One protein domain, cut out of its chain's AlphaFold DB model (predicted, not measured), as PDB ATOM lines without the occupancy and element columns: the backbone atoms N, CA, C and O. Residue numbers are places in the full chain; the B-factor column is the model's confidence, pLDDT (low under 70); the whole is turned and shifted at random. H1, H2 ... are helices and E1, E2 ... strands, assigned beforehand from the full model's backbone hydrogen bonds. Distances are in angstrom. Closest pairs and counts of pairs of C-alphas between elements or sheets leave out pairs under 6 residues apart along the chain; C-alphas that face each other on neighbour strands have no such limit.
ATOM      1  N   ALA A   2     299.796 183.921 204.357       90.06
ATOM      2  CA  ALA A   2     298.740 182.907 204.184       90.06
ATOM      3  C   ALA A   2     299.104 181.839 203.133       90.06
ATOM      4  O   ALA A   2     299.214 180.665 203.469       90.06
ATOM      5  N   ALA A   3     299.451 182.252 201.909       93.19
ATOM      6  CA  ALA A   3     299.902 181.343 200.849       93.19
ATOM      7  C   ALA A   3     301.113 180.469 201.241       93.19
ATOM      8  O   ALA A   3     301.170 179.290 200.901       93.19
ATOM      9  N   GLU A   4     302.092 181.031 201.955       94.81
ATOM     10  CA  GLU A   4     303.285 180.299 202.406       94.81
ATOM     11  C   GLU A   4     302.933 179.250 203.461       94.81
ATOM     12  O   GLU A   4     303.442 178.130 203.409       94.81
ATOM     13  N   ASN A   5     302.028 179.589 204.383       94.44
ATOM     14  CA  ASN A   5     301.507 178.658 205.374       94.44
ATOM     15  C   ASN A   5     300.723 177.532 204.691       94.44
ATOM     16  O   ASN A   5     301.025 176.365 204.929       94.44
ATOM     17  N   THR A   6     299.798 177.850 203.779       96.75
ATOM     18  CA  THR A   6     299.042 176.846 203.013       96.75
ATOM     19  C   THR A   6     299.982 175.922 202.235       96.75
ATOM     20  O   THR A   6     299.830 174.703 202.306       96.75
ATOM     21  N   MET A   7     301.023 176.460 201.584       97.31
ATOM     22  CA  MET A   7     302.051 175.647 200.919       97.31
ATOM     23  C   MET A   7     302.815 174.742 201.886       97.31
ATOM     24  O   MET A   7     303.136 173.603 201.550       97.31
ATOM     25  N   LYS A   8     303.117 175.228 203.091       96.81
ATOM     26  CA  LYS A   8     303.806 174.445 204.119       96.81
ATOM     27  C   LYS A   8     302.953 173.274 204.618       96.81
ATOM     28  O   LYS A   8     303.512 172.213 204.889       96.81
ATOM     29  N   PHE A   9     301.638 173.456 204.745       95.19
ATOM     30  CA  PHE A   9     300.719 172.414 205.216       95.19
ATOM     31  C   PHE A   9     300.314 171.426 204.115       95.19
ATOM     32  O   PHE A   9     300.311 170.221 204.357       95.19
ATOM     33  N   TYR A  10     300.001 171.918 202.914       97.75
ATOM     34  CA  TYR A  10     299.380 171.119 201.848       97.75
ATOM     35  C   TYR A  10     300.255 170.904 200.610       97.75
ATOM     36  O   TYR A  10     299.872 170.154 199.714       97.75
ATOM     37  N   GLY A  11     301.438 171.514 200.551       97.75
ATOM     38  CA  GLY A  11     302.311 171.455 199.383       97.75
ATOM     39  C   GLY A  11     301.942 172.481 198.299       97.75
ATOM     40  O   GLY A  11     301.199 173.430 198.559       97.75
ATOM     41  N   PRO A  12     302.496 172.348 197.081       97.94
ATOM     42  CA  PRO A  12     302.283 173.323 196.012       97.94
ATOM     43  C   PRO A  12     300.799 173.420 195.599       97.94
ATOM     44  O   PRO A  12     300.087 172.419 195.682       97.94
ATOM     45  N   PRO A  13     300.332 174.596 195.133       98.38
ATOM     46  CA  PRO A  13     298.962 174.763 194.654       98.38
ATOM     47  C   PRO A  13     298.699 173.950 193.384       98.38
ATOM     48  O   PRO A  13     299.605 173.691 192.587       98.38
ATOM     49  N   ASN A  14     297.436 173.591 193.172       98.62
ATOM     50  CA  ASN A  14     296.964 172.966 191.939       98.62
ATOM     51  C   ASN A  14     296.938 173.963 190.776       98.62
ATOM     52  O   ASN A  14     297.281 173.601 189.653       98.62
ATOM     53  N   GLU A  15     296.558 175.213 191.049       98.50
ATOM     54  CA  GLU A  15     296.572 176.299 190.071       98.50
ATOM     55  C   GLU A  15     297.254 177.536 190.649       98.50
ATOM     56  O   GLU A  15     297.079 177.882 191.819       98.50
ATOM     57  N   ALA A  16     298.018 178.229 189.811       98.19
ATOM     58  CA  ALA A  16     298.710 179.449 190.183       98.19
ATOM     59  C   ALA A  16     298.499 180.516 189.110       98.19
ATOM     60  O   ALA A  16     298.761 180.291 187.927       98.19
ATOM     61  N   SER A  17     298.060 181.694 189.539       97.31
ATOM     62  CA  SER A  17     297.956 182.893 188.715       97.31
ATOM     63  C   SER A  17     298.729 184.048 189.365       97.31
ATOM     64  O   SER A  17     299.113 183.958 190.533       97.31
ATOM     65  N   PRO A  18     298.941 185.172 188.657       97.31
ATOM     66  CA  PRO A  18     299.558 186.359 189.253       97.31
ATOM     67  C   PRO A  18     298.770 186.990 190.416       97.31
ATOM     68  O   PRO A  18     299.304 187.867 191.098       97.31
ATOM     69  N   SER A  19     297.500 186.621 190.601       97.25
ATOM     70  CA  SER A  19     296.593 187.220 191.591       97.25
ATOM     71  C   SER A  19     296.106 186.253 192.667       97.25
ATOM     72  O   SER A  19     295.632 186.717 193.699       97.25
ATOM     73  N   TYR A  20     296.200 184.940 192.452       97.62
ATOM     74  CA  TYR A  20     295.745 183.942 193.420       97.62
ATOM     75  C   TYR A  20     296.366 182.563 193.181       97.62
ATOM     76  O   TYR A  20     296.764 182.223 192.061       97.62
ATOM     77  N   LEU A  21     296.387 181.759 194.240       98.69
ATOM     78  CA  LEU A  21     296.783 180.354 194.251       98.69
ATOM     79  C   LEU A  21     295.600 179.499 194.711       98.69
ATOM     80  O   LEU A  21     294.903 179.895 195.643       98.69
ATOM     81  N   ILE A  22     295.390 178.340 194.085       98.69
ATOM     82  CA  ILE A  22     294.262 177.451 194.385       98.69
ATOM     83  C   ILE A  22     294.761 176.059 194.752       98.69
ATOM     84  O   ILE A  22     295.567 175.466 194.032       98.69
ATOM     85  N   TRP A  23     294.206 175.519 195.831       98.75
ATOM     86  CA  TRP A  23     294.258 174.107 196.184       98.75
ATOM     87  C   TRP A  23     292.857 173.512 196.093       98.75
ATOM     88  O   TRP A  23     291.878 174.148 196.487       98.75
ATOM     89  N   TYR A  24     292.769 172.283 195.597       98.25
ATOM     90  CA  TYR A  24     291.542 171.495 195.570       98.25
ATOM     91  C   TYR A  24     291.687 170.281 196.475       98.25
ATOM     92  O   TYR A  24     292.728 169.622 196.463       98.25
ATOM     93  N   ASN A  25     290.611 169.946 197.188       96.62
ATOM     94  CA  ASN A  25     290.513 168.753 198.028       96.62
ATOM     95  C   ASN A  25     291.691 168.626 199.019       96.62
ATOM     96  O   ASN A  25     292.338 167.579 199.103       96.62
ATOM     97  N   ASN A  26     292.008 169.713 199.729       96.94
ATOM     98  CA  ASN A  26     293.130 169.787 200.662       96.94
ATOM     99  C   ASN A  26     292.646 169.751 202.117       96.94
ATOM    100  O   ASN A  26     291.900 170.618 202.563       96.94
ATOM    101  N   GLY A  27     293.097 168.754 202.883       94.62
ATOM    102  CA  GLY A  27     292.635 168.584 204.262       94.62
ATOM    103  C   GLY A  27     291.109 168.412 204.310       94.62
ATOM    104  O   GLY A  27     290.595 167.545 203.604       94.62
ATOM    105  N   PRO A  28     290.383 169.200 205.125       95.69
ATOM    106  CA  PRO A  28     288.927 169.144 205.180       95.69
ATOM    107  C   PRO A  28     288.243 170.054 204.136       95.69
ATOM    108  O   PRO A  28     287.018 170.114 204.085       95.69
ATOM    109  N   TRP A  29     289.010 170.782 203.320       98.00
ATOM    110  CA  TRP A  29     288.491 171.802 202.414       98.00
ATOM    111  C   TRP A  29     288.249 171.247 201.015       98.00
ATOM    112  O   TRP A  29     289.124 170.619 200.411       98.00
ATOM    113  N   LYS A  30     287.084 171.572 200.447       97.50
ATOM    114  CA  LYS A  30     286.783 171.339 199.028       97.50
ATOM    115  C   LYS A  30     287.737 172.140 198.142       97.50
ATOM    116  O   LYS A  30     288.249 171.648 197.135       97.50
ATOM    117  N   ARG A  31     287.979 173.391 198.535       98.19
ATOM    118  CA  ARG A  31     288.845 174.339 197.836       98.19
ATOM    119  C   ARG A  31     289.433 175.330 198.833       98.19
ATOM    120  O   ARG A  31     288.742 175.761 199.750       98.19
ATOM    121  N   THR A  32     290.685 175.710 198.614       98.75
ATOM    122  CA  THR A  32     291.349 176.828 199.292       98.75
ATOM    123  C   THR A  32     291.886 177.780 198.232       98.75
ATOM    124  O   THR A  32     292.551 177.337 197.297       98.75
ATOM    125  N   ILE A  33     291.616 179.074 198.370       98.69
ATOM    126  CA  ILE A  33     292.130 180.130 197.499       98.69
ATOM    127  C   ILE A  33     292.892 181.131 198.361       98.69
ATOM    128  O   ILE A  33     292.327 181.729 199.271       98.69
ATOM    129  N   ALA A  34     294.176 181.323 198.067       98.44
ATOM    130  CA  ALA A  34     294.969 182.398 198.651       98.44
ATOM    131  C   ALA A  34     295.082 183.540 197.640       98.44
ATOM    132  O   ALA A  34     295.567 183.333 196.524       98.44
ATOM    133  N   PHE A  35     294.649 184.734 198.028       98.31
ATOM    134  CA  PHE A  35     294.626 185.925 197.188       98.31
ATOM    135  C   PHE A  35     295.862 186.790 197.429       98.31
ATOM    136  O   PHE A  35     296.452 186.799 198.508       98.31
ATOM    137  N   ARG A  36     296.272 187.520 196.388       97.12
ATOM    138  CA  ARG A  36     297.296 188.565 196.498       97.12
ATOM    139  C   ARG A  36     296.726 189.844 197.110       97.12
ATOM    140  O   ARG A  36     297.420 190.500 197.877       97.12
ATOM    141  N   ASP A  37     295.525 190.217 196.681       96.75
ATOM    142  CA  ASP A  37     294.881 191.468 197.069       96.75
ATOM    143  C   ASP A  37     294.045 191.233 198.331       96.75
ATOM    144  O   ASP A  37     293.380 190.205 198.446       96.75
ATOM    145  N   GLU A  38     294.111 192.177 199.267       96.12
ATOM    146  CA  GLU A  38     293.517 192.063 200.600       96.12
ATOM    147  C   GLU A  38     292.166 192.787 200.682       96.12
ATOM    148  O   GLU A  38     291.980 193.838 200.055       96.12
ATOM    149  N   VAL A  39     291.253 192.272 201.509       96.38
ATOM    150  CA  VAL A  39     289.986 192.939 201.848       96.38
ATOM    151  C   VAL A  39     289.958 193.261 203.347       96.38
ATOM    152  O   VAL A  39     290.146 192.353 204.149       96.38
ATOM    153  N   PRO A  40     289.733 194.521 203.766       97.06
ATOM    154  CA  PRO A  40     289.636 194.853 205.187       97.06
ATOM    155  C   PRO A  40     288.430 194.185 205.858       97.06
ATOM    156  O   PRO A  40     287.314 194.272 205.337       97.06
ATOM    157  N   HIS A  41     288.641 193.613 207.042       95.69
ATOM    158  CA  HIS A  41     287.610 192.948 207.830       95.69
ATOM    159  C   HIS A  41     287.793 193.244 209.327       95.69
ATOM    160  O   HIS A  41     288.856 193.026 209.892       95.69
ATOM    161  N   ASP A  42     286.752 193.783 209.974       96.31
ATOM    162  CA  ASP A  42     286.827 194.298 211.355       96.31
ATOM    163  C   ASP A  42     286.358 193.300 212.433       96.31
ATOM    164  O   ASP A  42     286.318 193.639 213.621       96.31
ATOM    165  N   PHE A  43     285.925 192.100 212.043       95.62
ATOM    166  CA  PHE A  43     285.360 191.113 212.958       95.62
ATOM    167  C   PHE A  43     286.202 189.833 212.991       95.62
ATOM    168  O   PHE A  43     286.525 189.316 211.933       95.62
ATOM    169  N   PRO A  44     286.472 189.248 214.175       94.38
ATOM    170  CA  PRO A  44     286.170 189.754 215.523       94.38
ATOM    171  C   PRO A  44     287.120 190.872 215.980       94.38
ATOM    172  O   PRO A  44     286.861 191.527 216.992       94.38
ATOM    173  N   GLU A  45     288.198 191.080 215.235       94.56
ATOM    174  CA  GLU A  45     289.166 192.160 215.372       94.56
ATOM    175  C   GLU A  45     289.633 192.601 213.966       94.56
ATOM    176  O   GLU A  45     289.411 191.843 213.022       94.56
ATOM    177  N   PRO A  46     290.228 193.796 213.795       96.31
ATOM    178  CA  PRO A  46     290.663 194.288 212.486       96.31
ATOM    179  C   PRO A  46     291.838 193.529 211.842       96.31
ATOM    180  O   PRO A  46     292.993 193.696 212.237       96.31
ATOM    181  N   HIS A  47     291.560 192.842 210.735       95.62
ATOM    182  CA  HIS A  47     292.543 192.181 209.877       95.62
ATOM    183  C   HIS A  47     292.239 192.366 208.379       95.62
ATOM    184  O   HIS A  47     291.362 193.129 207.967       95.62
ATOM    185  N   SER A  48     293.041 191.686 207.560       96.44
ATOM    186  CA  SER A  48     292.951 191.655 206.104       96.44
ATOM    187  C   SER A  48     292.635 190.236 205.645       96.44
ATOM    188  O   SER A  48     293.443 189.327 205.853       96.44
ATOM    189  N   ASP A  49     291.513 190.053 204.962       97.44
ATOM    190  CA  ASP A  49     291.154 188.769 204.381       97.44
ATOM    191  C   ASP A  49     292.002 188.499 203.137       97.44
ATOM    192  O   ASP A  49     292.120 189.333 202.233       97.44
ATOM    193  N   VAL A  50     292.614 187.318 203.107       97.81
ATOM    194  CA  VAL A  50     293.497 186.864 202.019       97.81
ATOM    195  C   VAL A  50     293.342 185.378 201.709       97.81
ATOM    196  O   VAL A  50     293.956 184.880 200.764       97.81
ATOM    197  N   LEU A  51     292.542 184.648 202.487       98.50
ATOM    198  CA  LEU A  51     292.369 183.207 202.379       98.50
ATOM    199  C   LEU A  51     290.880 182.862 202.374       98.50
ATOM    200  O   LEU A  51     290.198 183.021 203.380       98.50
ATOM    201  N   GLU A  52     290.372 182.373 201.245       98.75
ATOM    202  CA  GLU A  52     289.010 181.844 201.143       98.75
ATOM    203  C   GLU A  52     289.023 180.319 201.117       98.75
ATOM    204  O   GLU A  52     289.773 179.707 200.351       98.75
ATOM    205  N   GLN A  53     288.186 179.692 201.935       98.75
ATOM    206  CA  GLN A  53     288.091 178.239 202.007       98.75
ATOM    207  C   GLN A  53     286.645 177.776 201.931       98.75
ATOM    208  O   GLN A  53     285.742 178.435 202.436       98.75
ATOM    209  N   PHE A  54     286.437 176.645 201.260       98.69
ATOM    210  CA  PHE A  54     285.122 176.153 200.864       98.69
ATOM    211  C   PHE A  54     284.868 174.763 201.435       98.69
ATOM    212  O   PHE A  54     285.755 173.902 201.400       98.69
ATOM    213  N   ILE A  55     283.631 174.522 201.857       98.50
ATOM    214  CA  ILE A  55     283.116 173.193 202.184       98.50
ATOM    215  C   ILE A  55     281.834 172.902 201.407       98.50
ATOM    216  O   ILE A  55     281.077 173.811 201.062       98.50
ATOM    217  N   ASP A  56     281.578 171.616 201.185       98.06
ATOM    218  CA  ASP A  56     280.259 171.128 200.804       98.06
ATOM    219  C   ASP A  56     279.325 171.209 202.018       98.06
ATOM    220  O   ASP A  56     279.546 170.547 203.035       98.06
ATOM    221  N   TYR A  57     278.299 172.059 201.940       98.06
ATOM    222  CA  TYR A  57     277.337 172.259 203.018       98.06
ATOM    223  C   TYR A  57     276.034 172.896 202.518       98.06
ATOM    224  O   TYR A  57     276.013 174.029 202.038       98.06
ATOM    225  N   HIS A  58     274.914 172.199 202.713       97.38
ATOM    226  CA  HIS A  58     273.589 172.750 202.448       97.38
ATOM    227  C   HIS A  58     273.095 173.586 203.640       97.38
ATOM    228  O   HIS A  58     272.814 173.052 204.716       97.38
ATOM    229  N   VAL A  59     272.943 174.899 203.441       97.25
ATOM    230  CA  VAL A  59     272.255 175.780 204.396       97.25
ATOM    231  C   VAL A  59     270.781 175.899 203.997       97.25
ATOM    232  O   VAL A  59     270.500 176.428 202.919       97.25
ATOM    233  N   PRO A  60     269.828 175.487 204.858       95.94
ATOM    234  CA  PRO A  60     268.408 175.670 204.584       95.94
ATOM    235  C   PRO A  60     268.061 177.142 204.332       95.94
ATOM    236  O   PRO A  60     268.548 178.037 205.029       95.94
ATOM    237  N   ALA A  61     267.197 177.403 203.348       95.94
ATOM    238  CA  ALA A  61     266.879 178.762 202.902       95.94
ATOM    239  C   ALA A  61     266.345 179.669 204.032       95.94
ATOM    240  O   ALA A  61     266.657 180.858 204.074       95.94
ATOM    241  N   ASP A  62     265.596 179.111 204.986       96.62
ATOM    242  CA  ASP A  62     265.066 179.819 206.158       96.62
ATOM    243  C   ASP A  62     266.137 180.156 207.215       96.62
ATOM    244  O   ASP A  62     265.880 180.937 208.134       96.62
ATOM    245  N   LYS A  63     267.348 179.598 207.089       97.94
ATOM    246  CA  LYS A  63     268.487 179.813 207.999       97.94
ATOM    247  C   LYS A  63     269.550 180.752 207.442       97.94
ATOM    248  O   LYS A  63     270.356 181.255 208.222       97.94
ATOM    249  N   VAL A  64     269.532 181.055 206.144       97.38
ATOM    250  CA  VAL A  64     270.517 181.942 205.489       97.38
ATOM    251  C   VAL A  64     270.629 183.288 206.212       97.38
ATOM    252  O   VAL A  64     271.728 183.764 206.487       97.38
ATOM    253  N   GLY A  65     269.494 183.870 206.611       98.06
ATOM    254  CA  GLY A  65     269.470 185.137 207.346       98.06
ATOM    255  C   GLY A  65     270.094 185.075 208.745       98.06
ATOM    256  O   GLY A  65     270.504 186.112 209.261       98.06
ATOM    257  N   LEU A  66     270.181 183.894 209.368       98.50
ATOM    258  CA  LEU A  66     270.880 183.711 210.643       98.50
ATOM    259  C   LEU A  66     272.396 183.666 210.437       98.50
ATOM    260  O   LEU A  66     273.126 184.266 211.220       98.50
ATOM    261  N   VAL A  67     272.861 183.017 209.368       98.31
ATOM    262  CA  VAL A  67     274.286 182.998 209.005       98.31
ATOM    263  C   VAL A  67     274.766 184.406 208.647       98.31
ATOM    264  O   VAL A  67     275.788 184.846 209.154       98.31
ATOM    265  N   ALA A  68     273.974 185.174 207.895       97.38
ATOM    266  CA  ALA A  68     274.296 186.572 207.586       97.38
ATOM    267  C   ALA A  68     274.352 187.489 208.828       97.38
ATOM    268  O   ALA A  68     275.000 188.532 208.805       97.38
ATOM    269  N   GLN A  69     273.663 187.129 209.919       98.19
ATOM    270  CA  GLN A  69     273.750 187.842 211.201       98.19
ATOM    271  C   GLN A  69     274.964 187.425 212.040       98.19
ATOM    272  O   GLN A  69     275.332 188.153 212.965       98.19
ATOM    273  N   LEU A  70     275.556 186.258 211.762       97.94
ATOM    274  CA  LEU A  70     276.739 185.767 212.459       97.94
ATOM    275  C   LEU A  70     277.958 186.603 212.073       97.94
ATOM    276  O   LEU A  70     278.520 187.260 212.946       97.94
ATOM    277  N   GLU A  71     278.333 186.633 210.795       94.44
ATOM    278  CA  GLU A  71     279.447 187.444 210.288       94.44
ATOM    279  C   GLU A  71     279.403 187.618 208.763       94.44
ATOM    280  O   GLU A  71     278.674 186.910 208.070       94.44
ATOM    281  N   GLY A  72     280.173 188.587 208.252       95.38
ATOM    282  CA  GLY A  72     280.185 188.965 206.835       95.38
ATOM    283  C   GLY A  72     281.170 188.188 205.956       95.38
ATOM    284  O   GLY A  72     281.084 188.298 204.738       95.38
ATOM    285  N   SER A  73     282.076 187.413 206.554       97.12
ATOM    286  CA  SER A  73     283.075 186.588 205.855       97.12
ATOM    287  C   SER A  73     282.483 185.317 205.235       97.12
ATOM    288  O   SER A  73     283.097 184.726 204.348       97.12
ATOM    289  N   LEU A  74     281.305 184.883 205.701       98.44
ATOM    290  CA  LEU A  74     280.623 183.670 205.252       98.44
ATOM    291  C   LEU A  74     279.761 183.941 204.017       98.44
ATOM    292  O   LEU A  74     278.844 184.764 204.049       98.44
ATOM    293  N   VAL A  75     279.983 183.171 202.954       98.31
ATOM    294  CA  VAL A  75     279.193 183.233 201.721       98.31
ATOM    295  C   VAL A  75     278.525 181.889 201.472       98.31
ATOM    296  O   VAL A  75     279.162 180.840 201.500       98.31
ATOM    297  N   ILE A  76     277.219 181.921 201.213       98.38
ATOM    298  CA  ILE A  76     276.413 180.731 200.929       98.38
ATOM    299  C   ILE A  76     276.091 180.701 199.436       98.38
ATOM    300  O   ILE A  76     275.375 181.570 198.937       98.38
ATOM    301  N   ASP A  77     276.554 179.664 198.741       97.75
ATOM    302  CA  ASP A  77     276.112 179.315 197.390       97.75
ATOM    303  C   ASP A  77     275.186 178.098 197.474       97.75
ATOM    304  O   ASP A  77     275.606 176.940 197.411       97.75
ATOM    305  N   ARG A  78     273.890 178.375 197.641       95.88
ATOM    306  CA  ARG A  78     272.862 177.343 197.821       95.88
ATOM    307  C   ARG A  78     272.771 176.410 196.610       95.88
ATOM    308  O   ARG A  78     272.682 175.201 196.783       95.88
ATOM    309  N   THR A  79     272.871 176.950 195.394       96.94
ATOM    310  CA  THR A  79     272.804 176.154 194.159       96.94
ATOM    311  C   THR A  79     273.933 175.142 194.073       96.94
ATOM    312  O   THR A  79     273.677 173.976 193.775       96.94
ATOM    313  N   LYS A  80     275.165 175.555 194.386       97.31
ATOM    314  CA  LYS A  80     276.299 174.625 194.457       97.31
ATOM    315  C   LYS A  80     276.298 173.756 195.711       97.31
ATOM    316  O   LYS A  80     277.026 172.769 195.740       97.31
ATOM    317  N   GLY A  81     275.506 174.094 196.727       97.44
ATOM    318  CA  GLY A  81     275.591 173.436 198.025       97.44
ATOM    319  C   GLY A  81     276.909 173.721 198.731       97.44
ATOM    320  O   GLY A  81     277.466 172.834 199.368       97.44
ATOM    321  N   GLU A  82     277.455 174.920 198.559       97.94
ATOM    322  CA  GLU A  82     278.761 175.294 199.094       97.94
ATOM    323  C   GLU A  82     278.614 176.441 200.091       97.94
ATOM    324  O   GLU A  82     277.822 177.368 199.899       97.94
ATOM    325  N   VAL A  83     279.438 176.404 201.135       98.62
ATOM    326  CA  VAL A  83     279.698 177.567 201.985       98.62
ATOM    327  C   VAL A  83     281.178 177.890 201.899       98.62
ATOM    328  O   VAL A  83     282.016 176.988 202.004       98.62
ATOM    329  N   SER A  84     281.494 179.168 201.709       98.69
ATOM    330  CA  SER A  84     282.851 179.686 201.822       98.69
ATOM    331  C   SER A  84     282.992 180.632 203.000       98.69
ATOM    332  O   SER A  84     282.013 181.201 203.485       98.69
ATOM    333  N   VAL A  85     284.222 180.764 203.470       98.62
ATOM    334  CA  VAL A  85     284.626 181.751 204.464       98.62
ATOM    335  C   VAL A  85     285.919 182.408 204.000       98.62
ATOM    336  O   VAL A  85     286.820 181.710 203.529       98.62
ATOM    337  N   HIS A  86     285.989 183.734 204.096       97.94
ATOM    338  CA  HIS A  86     287.147 184.534 203.707       97.94
ATOM    339  C   HIS A  86     287.739 185.247 204.926       97.94
ATOM    340  O   HIS A  86     287.040 186.009 205.582       97.94
ATOM    341  N   CYS A  87     288.999 184.959 205.257       97.38
ATOM    342  CA  CYS A  87     289.665 185.499 206.442       97.38
ATOM    343  C   CYS A  87     291.190 185.586 206.238       97.38
ATOM    344  O   CYS A  87     291.708 185.337 205.142       97.38
ATOM    345  N   ASP A  88     291.938 185.950 207.277       95.75
ATOM    346  CA  ASP A  88     293.401 186.084 207.229       95.75
ATOM    347  C   ASP A  88     294.142 184.731 207.361       95.75
ATOM    348  O   ASP A  88     295.260 184.565 206.854       95.75
ATOM    349  N   ASN A  89     293.521 183.743 208.021       96.56
ATOM    350  CA  ASN A  89     294.107 182.431 208.293       96.56
ATOM    351  C   ASN A  89     293.080 181.279 208.396       96.56
ATOM    352  O   ASN A  89     291.889 181.478 208.628       96.56
ATOM    353  N   GLU A  90     293.563 180.039 208.260       97.69
ATOM    354  CA  GLU A  90     292.716 178.836 208.243       97.69
ATOM    355  C   GLU A  90     292.044 178.517 209.588       97.69
ATOM    356  O   GLU A  90     290.941 177.966 209.614       97.69
ATOM    357  N   GLY A  91     292.672 178.863 210.714       97.62
ATOM    358  CA  GLY A  91     292.078 178.632 212.029       97.62
ATOM    359  C   GLY A  91     290.832 179.490 212.247       97.62
ATOM    360  O   GLY A  91     289.812 178.991 212.724       97.62
ATOM    361  N   ALA A  92     290.880 180.752 211.812       97.94
ATOM    362  CA  ALA A  92     289.720 181.641 211.807       97.94
ATOM    363  C   ALA A  92     288.604 181.099 210.898       97.94
ATOM    364  O   ALA A  92     287.473 180.932 211.352       97.94
ATOM    365  N   ASN A  93     288.942 180.681 209.674       98.56
ATOM    366  CA  ASN A  93     287.996 180.034 208.759       98.56
ATOM    367  C   ASN A  93     287.337 178.786 209.379       98.56
ATOM    368  O   ASN A  93     286.121 178.591 209.287       98.56
ATOM    369  N   THR A  94     288.122 177.944 210.053       98.75
ATOM    370  CA  THR A  94     287.630 176.734 210.732       98.75
ATOM    371  C   THR A  94     286.634 177.079 211.843       98.75
ATOM    372  O   THR A  94     285.564 176.468 211.940       98.75
ATOM    373  N   LEU A  95     286.957 178.093 212.650       98.75
ATOM    374  CA  LEU A  95     286.112 178.596 213.729       98.75
ATOM    375  C   LEU A  95     284.781 179.149 213.206       98.75
ATOM    376  O   LEU A  95     283.720 178.756 213.700       98.75
ATOM    377  N   SER A  96     284.823 179.992 212.177       98.69
ATOM    378  CA  SER A  96     283.642 180.567 211.527       98.69
ATOM    379  C   SER A  96     282.696 179.499 210.980       98.69
ATOM    380  O   SER A  96     281.491 179.542 211.231       98.69
ATOM    381  N   ILE A  97     283.224 178.473 210.306       98.75
ATOM    382  CA  ILE A  97     282.419 177.361 209.780       98.75
ATOM    383  C   ILE A  97     281.789 176.528 210.901       98.75
ATOM    384  O   ILE A  97     280.612 176.170 210.815       98.75
ATOM    385  N   ASN A  98     282.523 176.253 211.983       98.88
ATOM    386  CA  ASN A  98     281.941 175.580 213.144       98.88
ATOM    387  C   ASN A  98     280.787 176.395 213.748       98.88
ATOM    388  O   ASN A  98     279.739 175.840 214.077       98.88
ATOM    389  N   MET A  99     280.952 177.711 213.869       98.81
ATOM    390  CA  MET A  99     279.918 178.594 214.409       98.81
ATOM    391  C   MET A  99     278.711 178.719 213.484       98.81
ATOM    392  O   MET A  99     277.574 178.681 213.956       98.81
ATOM    393  N   MET A 100     278.938 178.768 212.172       98.75
ATOM    394  CA  MET A 100     277.884 178.678 211.167       98.75
ATOM    395  C   MET A 100     277.071 177.395 211.348       98.75
ATOM    396  O   MET A 100     275.844 177.461 211.436       98.75
ATOM    397  N   HIS A 101     277.733 176.243 211.495       98.75
ATOM    398  CA  HIS A 101     277.058 174.967 211.718       98.75
ATOM    399  C   HIS A 101     276.198 174.981 212.993       98.75
ATOM    400  O   HIS A 101     275.038 174.555 212.968       98.75
ATOM    401  N   GLU A 102     276.711 175.510 214.108       98.75
ATOM    402  CA  GLU A 102     275.944 175.608 215.359       98.75
ATOM    403  C   GLU A 102     274.736 176.547 215.253       98.75
ATOM    404  O   GLU A 102     273.687 176.269 215.840       98.75
ATOM    405  N   VAL A 103     274.850 177.628 214.478       98.81
ATOM    406  CA  VAL A 103     273.733 178.540 214.195       98.81
ATOM    407  C   VAL A 103     272.683 177.868 213.312       98.81
ATOM    408  O   VAL A 103     271.489 177.918 213.616       98.81
ATOM    409  N   VAL A 104     273.104 177.187 212.244       98.56
ATOM    410  CA  VAL A 104     272.197 176.491 211.316       98.56
ATOM    411  C   VAL A 104     271.437 175.363 212.016       98.56
ATOM    412  O   VAL A 104     270.234 175.206 211.804       98.56
ATOM    413  N   THR A 105     272.110 174.614 212.892       98.44
ATOM    414  CA  THR A 105     271.508 173.512 213.666       98.44
ATOM    415  C   THR A 105     270.730 173.977 214.898       98.44
ATOM    416  O   THR A 105     270.099 173.163 215.572       98.44
ATOM    417  N   GLY A 106     270.731 175.281 215.196       98.31
ATOM    418  CA  GLY A 106     270.015 175.858 216.333       98.31
ATOM    419  C   GLY A 106     270.652 175.570 217.693       98.31
ATOM    420  O   GLY A 106     270.009 175.787 218.719       98.31
ATOM    421  N   LYS A 107     271.904 175.097 217.724       98.56
ATOM    422  CA  LYS A 107     272.687 174.934 218.957       98.56
ATOM    423  C   LYS A 107     273.067 176.287 219.566       98.56
ATOM    424  O   LYS A 107     273.195 176.381 220.786       98.56
ATOM    425  N   ARG A 108     273.228 177.321 218.734       98.38
ATOM    426  CA  ARG A 108     273.477 178.707 219.155       98.38
ATOM    427  C   ARG A 108     272.657 179.705 218.358       98.38
ATOM    428  O   ARG A 108     272.308 179.478 217.204       98.38
ATOM    429  N   THR A 109     272.406 180.852 218.970       98.75
ATOM    430  CA  THR A 109     272.014 182.072 218.259       98.75
ATOM    431  C   THR A 109     273.233 182.733 217.596       98.75
ATOM    432  O   THR A 109     274.363 182.521 218.049       98.75
ATOM    433  N   PRO A 110     273.043 183.585 216.568       98.69
ATOM    434  CA  PRO A 110     274.143 184.346 215.972       98.69
ATOM    435  C   PRO A 110     274.932 185.164 217.003       98.69
ATOM    436  O   PRO A 110     276.155 185.211 216.958       98.69
ATOM    437  N   GLN A 111     274.253 185.771 217.979       98.50
ATOM    438  CA  GLN A 111     274.891 186.582 219.016       98.50
ATOM    439  C   GLN A 111     275.769 185.741 219.953       98.50
ATOM    440  O   GLN A 111     276.896 186.135 220.246       98.50
ATOM    441  N   GLU A 112     275.293 184.574 220.392       98.75
ATOM    442  CA  GLU A 112     276.097 183.656 221.212       98.75
ATOM    443  C   GLU A 112     277.314 183.131 220.450       98.75
ATOM    444  O   GLU A 112     278.390 182.996 221.031       98.75
ATOM    445  N   ALA A 113     277.154 182.850 219.156       98.75
ATOM    446  CA  ALA A 113     278.247 182.427 218.295       98.75
ATOM    447  C   ALA A 113     279.297 183.541 218.125       98.75
ATOM    448  O   ALA A 113     280.484 183.271 218.263       98.75
ATOM    449  N   ARG A 114     278.893 184.807 217.949       98.56
ATOM    450  CA  ARG A 114     279.829 185.947 217.888       98.56
ATOM    451  C   ARG A 114     280.656 186.114 219.166       98.56
ATOM    452  O   ARG A 114     281.865 186.319 219.083       98.56
ATOM    453  N   GLU A 115     280.036 186.002 220.344       98.50
ATOM    454  CA  GLU A 115     280.789 186.042 221.609       98.50
ATOM    455  C   GLU A 115     281.710 184.826 221.758       98.50
ATOM    456  O   GLU A 115     282.831 184.966 222.244       98.50
ATOM    457  N   PHE A 116     281.285 183.646 221.299       98.62
ATOM    458  CA  PHE A 116     282.142 182.462 221.295       98.62
ATOM    459  C   PHE A 116     283.384 182.663 220.414       98.62
ATOM    460  O   PHE A 116     284.494 182.420 220.888       98.62
ATOM    461  N   ILE A 117     283.220 183.183 219.188       98.44
ATOM    462  CA  ILE A 117     284.328 183.482 218.260       98.44
ATOM    463  C   ILE A 117     285.371 184.369 218.934       98.44
ATOM    464  O   ILE A 117     286.555 184.044 218.937       98.44
ATOM    465  N   LYS A 118     284.926 185.464 219.556       97.62
ATOM    466  CA  LYS A 118     285.792 186.419 220.259       97.62
ATOM    467  C   LYS A 118     286.659 185.762 221.336       97.62
ATOM    468  O   LYS A 118     287.798 186.173 221.523       97.62
ATOM    469  N   HIS A 119     286.131 184.785 222.070       97.69
ATOM    470  CA  HIS A 119     286.905 184.076 223.089       97.69
ATOM    471  C   HIS A 119     287.858 183.053 222.472       97.69
ATOM    472  O   HIS A 119     289.044 183.049 222.798       97.69
ATOM    473  N   GLU A 120     287.355 182.221 221.563       98.31
ATOM    474  CA  GLU A 120     288.120 181.121 220.979       98.31
ATOM    475  C   GLU A 120     289.303 181.626 220.139       98.31
ATOM    476  O   GLU A 120     290.407 181.087 220.237       98.31
ATOM    477  N   ILE A 121     289.115 182.705 219.366       97.19
ATOM    478  CA  ILE A 121     290.187 183.263 218.531       97.19
ATOM    479  C   ILE A 121     291.342 183.805 219.379       97.19
ATOM    480  O   ILE A 121     292.501 183.667 219.003       97.19
ATOM    481  N   VAL A 122     291.058 184.373 220.556       96.88
ATOM    482  CA  VAL A 122     292.101 184.863 221.465       96.88
ATOM    483  C   VAL A 122     292.931 183.698 221.994       96.88
ATOM    484  O   VAL A 122     294.159 183.786 222.001       96.88
ATOM    485  N   GLU A 123     292.295 182.596 222.393       98.25
ATOM    486  CA  GLU A 123     293.019 181.400 222.836       98.25
ATOM    487  C   GLU A 123     293.891 180.833 221.704       98.25
ATOM    488  O   GLU A 123     295.077 180.567 221.926       98.25
ATOM    489  N   TYR A 124     293.360 180.772 220.477       97.12
ATOM    490  CA  TYR A 124     294.103 180.339 219.290       97.12
ATOM    491  C   TYR A 124     295.340 181.213 219.036       97.12
ATOM    492  O   TYR A 124     296.462 180.710 218.946       97.12
ATOM    493  N   MET A 125     295.169 182.539 219.022       93.88
ATOM    494  CA  MET A 125     296.257 183.497 218.791       93.88
ATOM    495  C   MET A 125     297.318 183.477 219.901       93.88
ATOM    496  O   MET A 125     298.492 183.768 219.664       93.88
ATOM    497  N   MET A 126     296.938 183.087 221.120       96.75
ATOM    498  CA  MET A 126     297.862 182.890 222.240       96.75
ATOM    499  C   MET A 126     298.568 181.524 222.225       96.75
ATOM    500  O   MET A 126     299.312 181.229 223.164       96.75
ATOM    501  N   ASN A 127     298.381 180.702 221.182       96.31
ATOM    502  CA  ASN A 127     298.861 179.316 221.099       96.31
ATOM    503  C   ASN A 127     298.392 178.456 222.286       96.31
ATOM    504  O   ASN A 127     299.130 177.608 222.798       96.31
ATOM    505  N   ARG A 128     297.175 178.712 222.765       97.94
ATOM    506  CA  ARG A 128     296.495 177.892 223.765       97.94
ATOM    507  C   ARG A 128     295.482 176.983 223.066       97.94
ATOM    508  O   ARG A 128     295.155 177.237 221.910       97.94
ATOM    509  N   PRO A 129     294.997 175.924 223.738       98.06
ATOM    510  CA  PRO A 129     294.009 175.037 223.141       98.06
ATOM    511  C   PRO A 129     292.768 175.809 222.687       98.06
ATOM    512  O   PRO A 129     292.110 176.446 223.508       98.06
ATOM    513  N   ALA A 130     292.450 175.704 221.399       98.25
ATOM    514  CA  ALA A 130     291.292 176.336 220.774       98.25
ATOM    515  C   ALA A 130     290.622 175.333 219.817       98.25
ATOM    516  O   ALA A 130     290.776 175.429 218.595       98.25
ATOM    517  N   PRO A 131     289.913 174.317 220.353       98.19
ATOM    518  CA  PRO A 131     289.419 173.191 219.567       98.19
ATOM    519  C   PRO A 131     288.601 173.586 218.334       98.19
ATOM    520  O   PRO A 131     288.695 172.907 217.312       98.19
ATOM    521  N   TYR A 132     287.814 174.665 218.408       98.56
ATOM    522  CA  TYR A 132     286.957 175.109 217.306       98.56
ATOM    523  C   TYR A 132     287.733 175.844 216.207       98.56
ATOM    524  O   TYR A 132     287.245 175.892 215.083       98.56
ATOM    525  N   ALA A 133     288.921 176.375 216.496       98.31
ATOM    526  CA  ALA A 133     289.831 176.926 215.490       98.31
ATOM    527  C   ALA A 133     290.822 175.871 214.956       98.31
ATOM    528  O   ALA A 133     291.409 176.040 213.895       98.31
ATOM    529  N   GLU A 134     291.018 174.765 215.676       97.56
ATOM    530  CA  GLU A 134     291.965 173.708 215.296       97.56
ATOM    531  C   GLU A 134     291.378 172.674 214.328       97.56
ATOM    532  O   GLU A 134     292.115 172.082 213.537       97.56
ATOM    533  N   LYS A 135     290.071 172.394 214.419       97.75
ATOM    534  CA  LYS A 135     289.386 171.419 213.556       97.75
ATOM    535  C   LYS A 135     287.871 171.593 213.559       97.75
ATOM    536  O   LYS A 135     287.289 172.170 214.484       97.75
ATOM    537  N   PHE A 136     287.208 170.988 212.578       98.56
ATOM    538  CA  PHE A 136     285.753 170.881 212.588       98.56
ATOM    539  C   PHE A 136     285.240 170.038 213.762       98.56
ATOM    540  O   PHE A 136     285.804 169.000 214.112       98.56
ATOM    541  N   GLN A 137     284.165 170.525 214.383       98.50
ATOM    542  CA  GLN A 137     283.472 169.906 215.519       98.50
ATOM    543  C   GLN A 137     282.240 169.101 215.084       98.50
ATOM    544  O   GLN A 137     281.436 168.678 215.914       98.50
ATOM    545  N   PHE A 138     282.094 168.904 213.778       98.31
ATOM    546  CA  PHE A 138     281.048 168.128 213.137       98.31
ATOM    547  C   PHE A 138     281.646 167.377 211.946       98.31
ATOM    548  O   PHE A 138     282.672 167.784 211.396       98.31
ATOM    549  N   ASP A 139     281.007 166.277 211.560       97.62
ATOM    550  CA  ASP A 139     281.389 165.552 210.355       97.62
ATOM    551  C   ASP A 139     280.909 166.323 209.128       97.62
ATOM    552  O   ASP A 139     279.732 166.680 209.018       97.62
ATOM    553  N   LEU A 140     281.823 166.564 208.191       96.19
ATOM    554  CA  LEU A 140     281.465 167.193 206.931       96.19
ATOM    555  C   LEU A 140     280.560 166.268 206.102       96.19
ATOM    556  O   LEU A 140     280.823 165.055 206.030       96.19
ATOM    557  N   PRO A 141     279.536 166.827 205.430       94.25
ATOM    558  CA  PRO A 141     278.750 166.088 204.456       94.25
ATOM    559  C   PRO A 141     279.641 165.420 203.403       94.25
ATOM    560  O   PRO A 141     280.681 165.946 203.012       94.25
ATOM    561  N   GLN A 142     279.231 164.237 202.948       88.06
ATOM    562  CA  GLN A 142     279.933 163.504 201.898       88.06
ATOM    563  C   GLN A 142     279.258 163.754 200.550       88.06
ATOM    564  O   GLN A 142     278.045 163.583 200.426       88.06
ATOM    565  N   GLY A 143     280.061 164.081 199.537       90.19
ATOM    566  CA  GLY A 143     279.582 164.366 198.187       90.19
ATOM    567  C   GLY A 143     278.862 165.709 198.062       90.19
ATOM    568  O   GLY A 143     278.701 166.451 199.032       90.19
ATOM    569  N   ASP A 144     278.424 165.999 196.840       92.06
ATOM    570  CA  ASP A 144     277.783 167.263 196.490       92.06
ATOM    571  C   ASP A 144     276.507 167.523 197.310       92.06
ATOM    572  O   ASP A 144     275.674 166.635 197.496       92.06
ATOM    573  N   GLN A 145     276.338 168.769 197.761       96.38
ATOM    574  CA  GLN A 145     275.197 169.213 198.577       96.38
ATOM    575  C   GLN A 145     274.238 170.131 197.804       96.38
ATOM    576  O   GLN A 145     273.669 171.063 198.375       96.38
ATOM    577  N   TRP A 146     274.095 169.912 196.494       95.81
ATOM    578  CA  TRP A 146     273.336 170.793 195.602       95.81
ATOM    579  C   TRP A 146     271.917 171.080 196.108       95.81
ATOM    580  O   TRP A 146     271.168 170.168 196.457       95.81
ATOM    581  N   ASP A 147     271.519 172.347 196.033       94.75
ATOM    582  CA  ASP A 147     270.125 172.779 196.119       94.75
ATOM    583  C   ASP A 147     269.805 173.669 194.906       94.75
ATOM    584  O   ASP A 147     269.922 174.900 194.969       94.75
ATOM    585  N   PRO A 148     269.430 173.052 193.768       94.38
ATOM    586  CA  PRO A 148     269.230 173.751 192.504       94.38
ATOM    587  C   PRO A 148     267.940 174.587 192.448       94.38
ATOM    588  O   PRO A 148     267.613 175.093 191.375       94.38
ATOM    589  N   ASP A 149     267.233 174.762 193.572       93.44
ATOM    590  CA  ASP A 149     265.873 175.302 193.628       93.44
ATOM    591  C   ASP A 149     264.865 174.425 192.850       93.44
ATOM    592  O   ASP A 149     265.175 173.327 192.372       93.44
ATOM    593  N   VAL A 150     263.621 174.889 192.749       92.06
ATOM    594  CA  VAL A 150     262.546 174.229 192.008       92.06
ATOM    595  C   VAL A 150     262.206 175.002 190.729       92.06
ATOM    596  O   VAL A 150     262.114 176.233 190.747       92.06
ATOM    597  N   PRO A 151     261.974 174.314 189.596       91.31
ATOM    598  CA  PRO A 151     261.429 174.964 188.412       91.31
ATOM    599  C   PRO A 151     260.066 175.594 188.717       91.31
ATOM    600  O   PRO A 151     259.173 174.927 189.232       91.31
ATOM    601  N   VAL A 152     259.897 176.870 188.361       92.44
ATOM    602  CA  VAL A 152     258.615 177.599 188.482       92.44
ATOM    603  C   VAL A 152     257.898 177.779 187.146       92.44
ATOM    604  O   VAL A 152     256.763 178.236 187.108       92.44
ATOM    605  N   VAL A 153     258.569 177.454 186.037       89.06
ATOM    606  CA  VAL A 153     257.952 177.442 184.711       89.06
ATOM    607  C   VAL A 153     257.337 176.062 184.501       89.06
ATOM    608  O   VAL A 153     258.059 175.091 184.290       89.06
ATOM    609  N   ASP A 154     256.014 175.982 184.594       84.62
ATOM    610  CA  ASP A 154     255.247 174.730 184.582       84.62
ATOM    611  C   ASP A 154     254.244 174.623 183.418       84.62
ATOM    612  O   ASP A 154     253.710 173.544 183.157       84.62
ATOM    613  N   ASP A 155     254.035 175.710 182.673       92.50
ATOM    614  CA  ASP A 155     253.186 175.743 181.483       92.50
ATOM    615  C   ASP A 155     253.950 175.388 180.195       92.50
ATOM    616  O   ASP A 155     255.090 175.805 179.962       92.50
ATOM    617  N   GLU A 156     253.291 174.632 179.315       91.00
ATOM    618  CA  GLU A 156     253.886 174.119 178.082       91.00
ATOM    619  C   GLU A 156     254.253 175.232 177.083       91.00
ATOM    620  O   GLU A 156     255.286 175.141 176.408       91.00
ATOM    621  N   GLU A 157     253.445 176.292 176.967       92.25
ATOM    622  CA  GLU A 157     253.751 177.423 176.085       92.25
ATOM    623  C   GLU A 157     254.933 178.228 176.620       92.25
ATOM    624  O   GLU A 157     255.844 178.570 175.855       92.25
ATOM    625  N   LEU A 158     254.966 178.464 177.935       92.12
ATOM    626  CA  LEU A 158     256.099 179.118 178.584       92.12
ATOM    627  C   LEU A 158     257.386 178.303 178.407       92.12
ATOM    628  O   LEU A 158     258.406 178.863 178.001       92.12
ATOM    629  N   MET A 159     257.349 176.982 178.597       92.81
ATOM    630  CA  MET A 159     258.519 176.123 178.385       92.81
ATOM    631  C   MET A 159     258.995 176.119 176.928       92.81
ATOM    632  O   MET A 159     260.204 176.146 176.675       92.81
ATOM    633  N   LYS A 160     258.082 176.151 175.947       92.75
ATOM    634  CA  LYS A 160     258.449 176.295 174.525       92.75
ATOM    635  C   LYS A 160     259.129 177.636 174.255       92.75
ATOM    636  O   LYS A 160     260.134 177.673 173.541       92.75
ATOM    637  N   ALA A 161     258.610 178.722 174.826       93.88
ATOM    638  CA  ALA A 161     259.192 180.054 174.689       93.88
ATOM    639  C   ALA A 161     260.592 180.129 175.323       93.88
ATOM    640  O   ALA A 161     261.529 180.596 174.668       93.88
ATOM    641  N   VAL A 162     260.755 179.598 176.542       92.69
ATOM    642  CA  VAL A 162     262.050 179.480 177.235       92.69
ATOM    643  C   VAL A 162     263.036 178.676 176.389       92.69
ATOM    644  O   VAL A 162     264.114 179.178 176.078       92.69
ATOM    645  N   THR A 163     262.643 177.489 175.922       92.56
ATOM    646  CA  THR A 163     263.494 176.612 175.097       92.56
ATOM    647  C   THR A 163     263.951 177.299 173.810       92.56
ATOM    648  O   THR A 163     265.117 177.217 173.419       92.56
ATOM    649  N   LYS A 164     263.037 177.994 173.121       95.56
ATOM    650  CA  LYS A 164     263.380 178.756 171.915       95.56
ATOM    651  C   LYS A 164     264.400 179.845 172.243       95.56
ATOM    652  O   LYS A 164     265.378 179.999 171.511       95.56
ATOM    653  N   LYS A 165     264.195 180.576 173.342       96.31
ATOM    654  CA  LYS A 165     265.080 181.671 173.736       96.31
ATOM    655  C   LYS A 165     266.461 181.188 174.175       96.31
ATOM    656  O   LYS A 165     267.449 181.811 173.804       96.31
ATOM    657  N   GLN A 166     266.542 180.068 174.890       94.88
ATOM    658  CA  GLN A 166     267.805 179.417 175.251       94.88
ATOM    659  C   GLN A 166     268.653 179.121 174.007       94.88
ATOM    660  O   GLN A 166     269.800 179.559 173.937       94.88
ATOM    661  N   LYS A 167     268.055 178.526 172.965       95.50
ATOM    662  CA  LYS A 167     268.739 178.276 171.683       95.50
ATOM    663  C   LYS A 167     269.229 179.553 171.000       95.50
ATOM    664  O   LYS A 167     270.345 179.579 170.495       95.50
ATOM    665  N   GLU A 168     268.418 180.614 170.983       96.88
ATOM    666  CA  GLU A 168     268.831 181.921 170.439       96.88
ATOM    667  C   GLU A 168     270.023 182.521 171.200       96.88
ATOM    668  O   GLU A 168     270.848 183.207 170.602       96.88
ATOM    669  N   LEU A 169     270.108 182.269 172.509       96.56
ATOM    670  CA  LEU A 169     271.211 182.703 173.370       96.56
ATOM    671  C   LEU A 169     272.428 181.763 173.322       96.56
ATOM    672  O   LEU A 169     273.436 182.059 173.955       96.56
ATOM    673  N   GLY A 170     272.355 180.642 172.598       95.69
ATOM    674  CA  GLY A 170     273.409 179.622 172.589       95.69
ATOM    675  C   GLY A 170     273.534 178.846 173.905       95.69
ATOM    676  O   GLY A 170     274.564 178.222 174.143       95.69
TER     677      GLY A 170
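AT A GLANCE: This is residues 2 to 170 of the 172 residues of an uncharacterized protein of Bacillus sp. FJAT-27225 (UniProt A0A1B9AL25). A twisted sheet of five strands has H1 and H3 over one face, while H4 packs on H3 beyond the sheet, H2 touches both of these helices, and the short H5 packs on H3 and H4. Residues 154 to 161 and 163 to 170, of which 156 to 161 and 163 to 168 belong to H6, stick out from this body at the end of a long link. The printed part has 169 residues, with six named helices and five named strands in the order H1 E1 E2 E3 H2 E4 E5 H3 H4 H5 H6; the sheet runs E1 E2 E3 E5 E4, all antiparallel, and the class is mixed, helices and strands. The whole is only just loose, close to compact, with a radius of gyration of the C-alphas of 18.7 A, and elongated, spanning 64 by 40 by 30 A.

HOW THE PARTS SIT: H1, residues 2 to 10, is on the sheet at a height of 9.1 A, over E2, residues 29 to 41; the closest C-alphas, of Ala 3 and Ala 34, are 5.5 A apart. E1, residues 20 to 26, E2 and E3, residues 47 to 56, form a meander, each strand the antiparallel neighbour of the one before; N 23 and O 32 are 2.9 A apart, N 33 and O 52 2.8 A. E2 bends by 102 degrees at residue 37. H2, residues 64 to 70, only grazes the sheet with residues 64 to 68. E3, H2 and E4, residues 74 to 77, form a split strand-helix-strand unit, two strands running the same way with E5, residues 82 to 87, between them, and a right-handed crossover. N 53 and O 85 are 2.9 A apart, as are N 75 and O 84. H3, residues 90 to 104, is on the same face as H1, at a height of 8.6 A, making two layers, helices on one face of a sheet. H3 and H4, residues 110 to 125, form a helical hairpin and touch at Met 99 and Ala 113, their closest C-alphas, 5.7 A apart, at a shallow tilt of 22 degrees, opposite ways. H5, residues 131 to 134, touches H3, the closest C-alphas being those of Leu 95 and Ala 133, 4.4 A apart. H6, residues 156 to 168, touches no helix and is not on the sheet. Every O i to N i+4 pair is within hydrogen-bond range in H1, H2, H3 and H6, and 11 of 12 in H4; H5 is too short for such a pair.

IN THESE COORDINATES: H1 begins at C-alpha 2 (298.740, 182.907, 204.184). E2 is 21.8 A long, E3 26.0 A, H3 20.9 A and H4 22.3 A. H6, 18.5 A long, ends at C-alpha 168 (268.831, 181.921, 170.439).

THE WHOLE: The two C-alphas farthest apart are those of Met 126 and Glu 157, 64.1 A. The link H5 to H6, residues 135 to 155, is long, and the printed part has no cut. The mean pLDDT of the printed part is 96.7, and no printed residue is under 70.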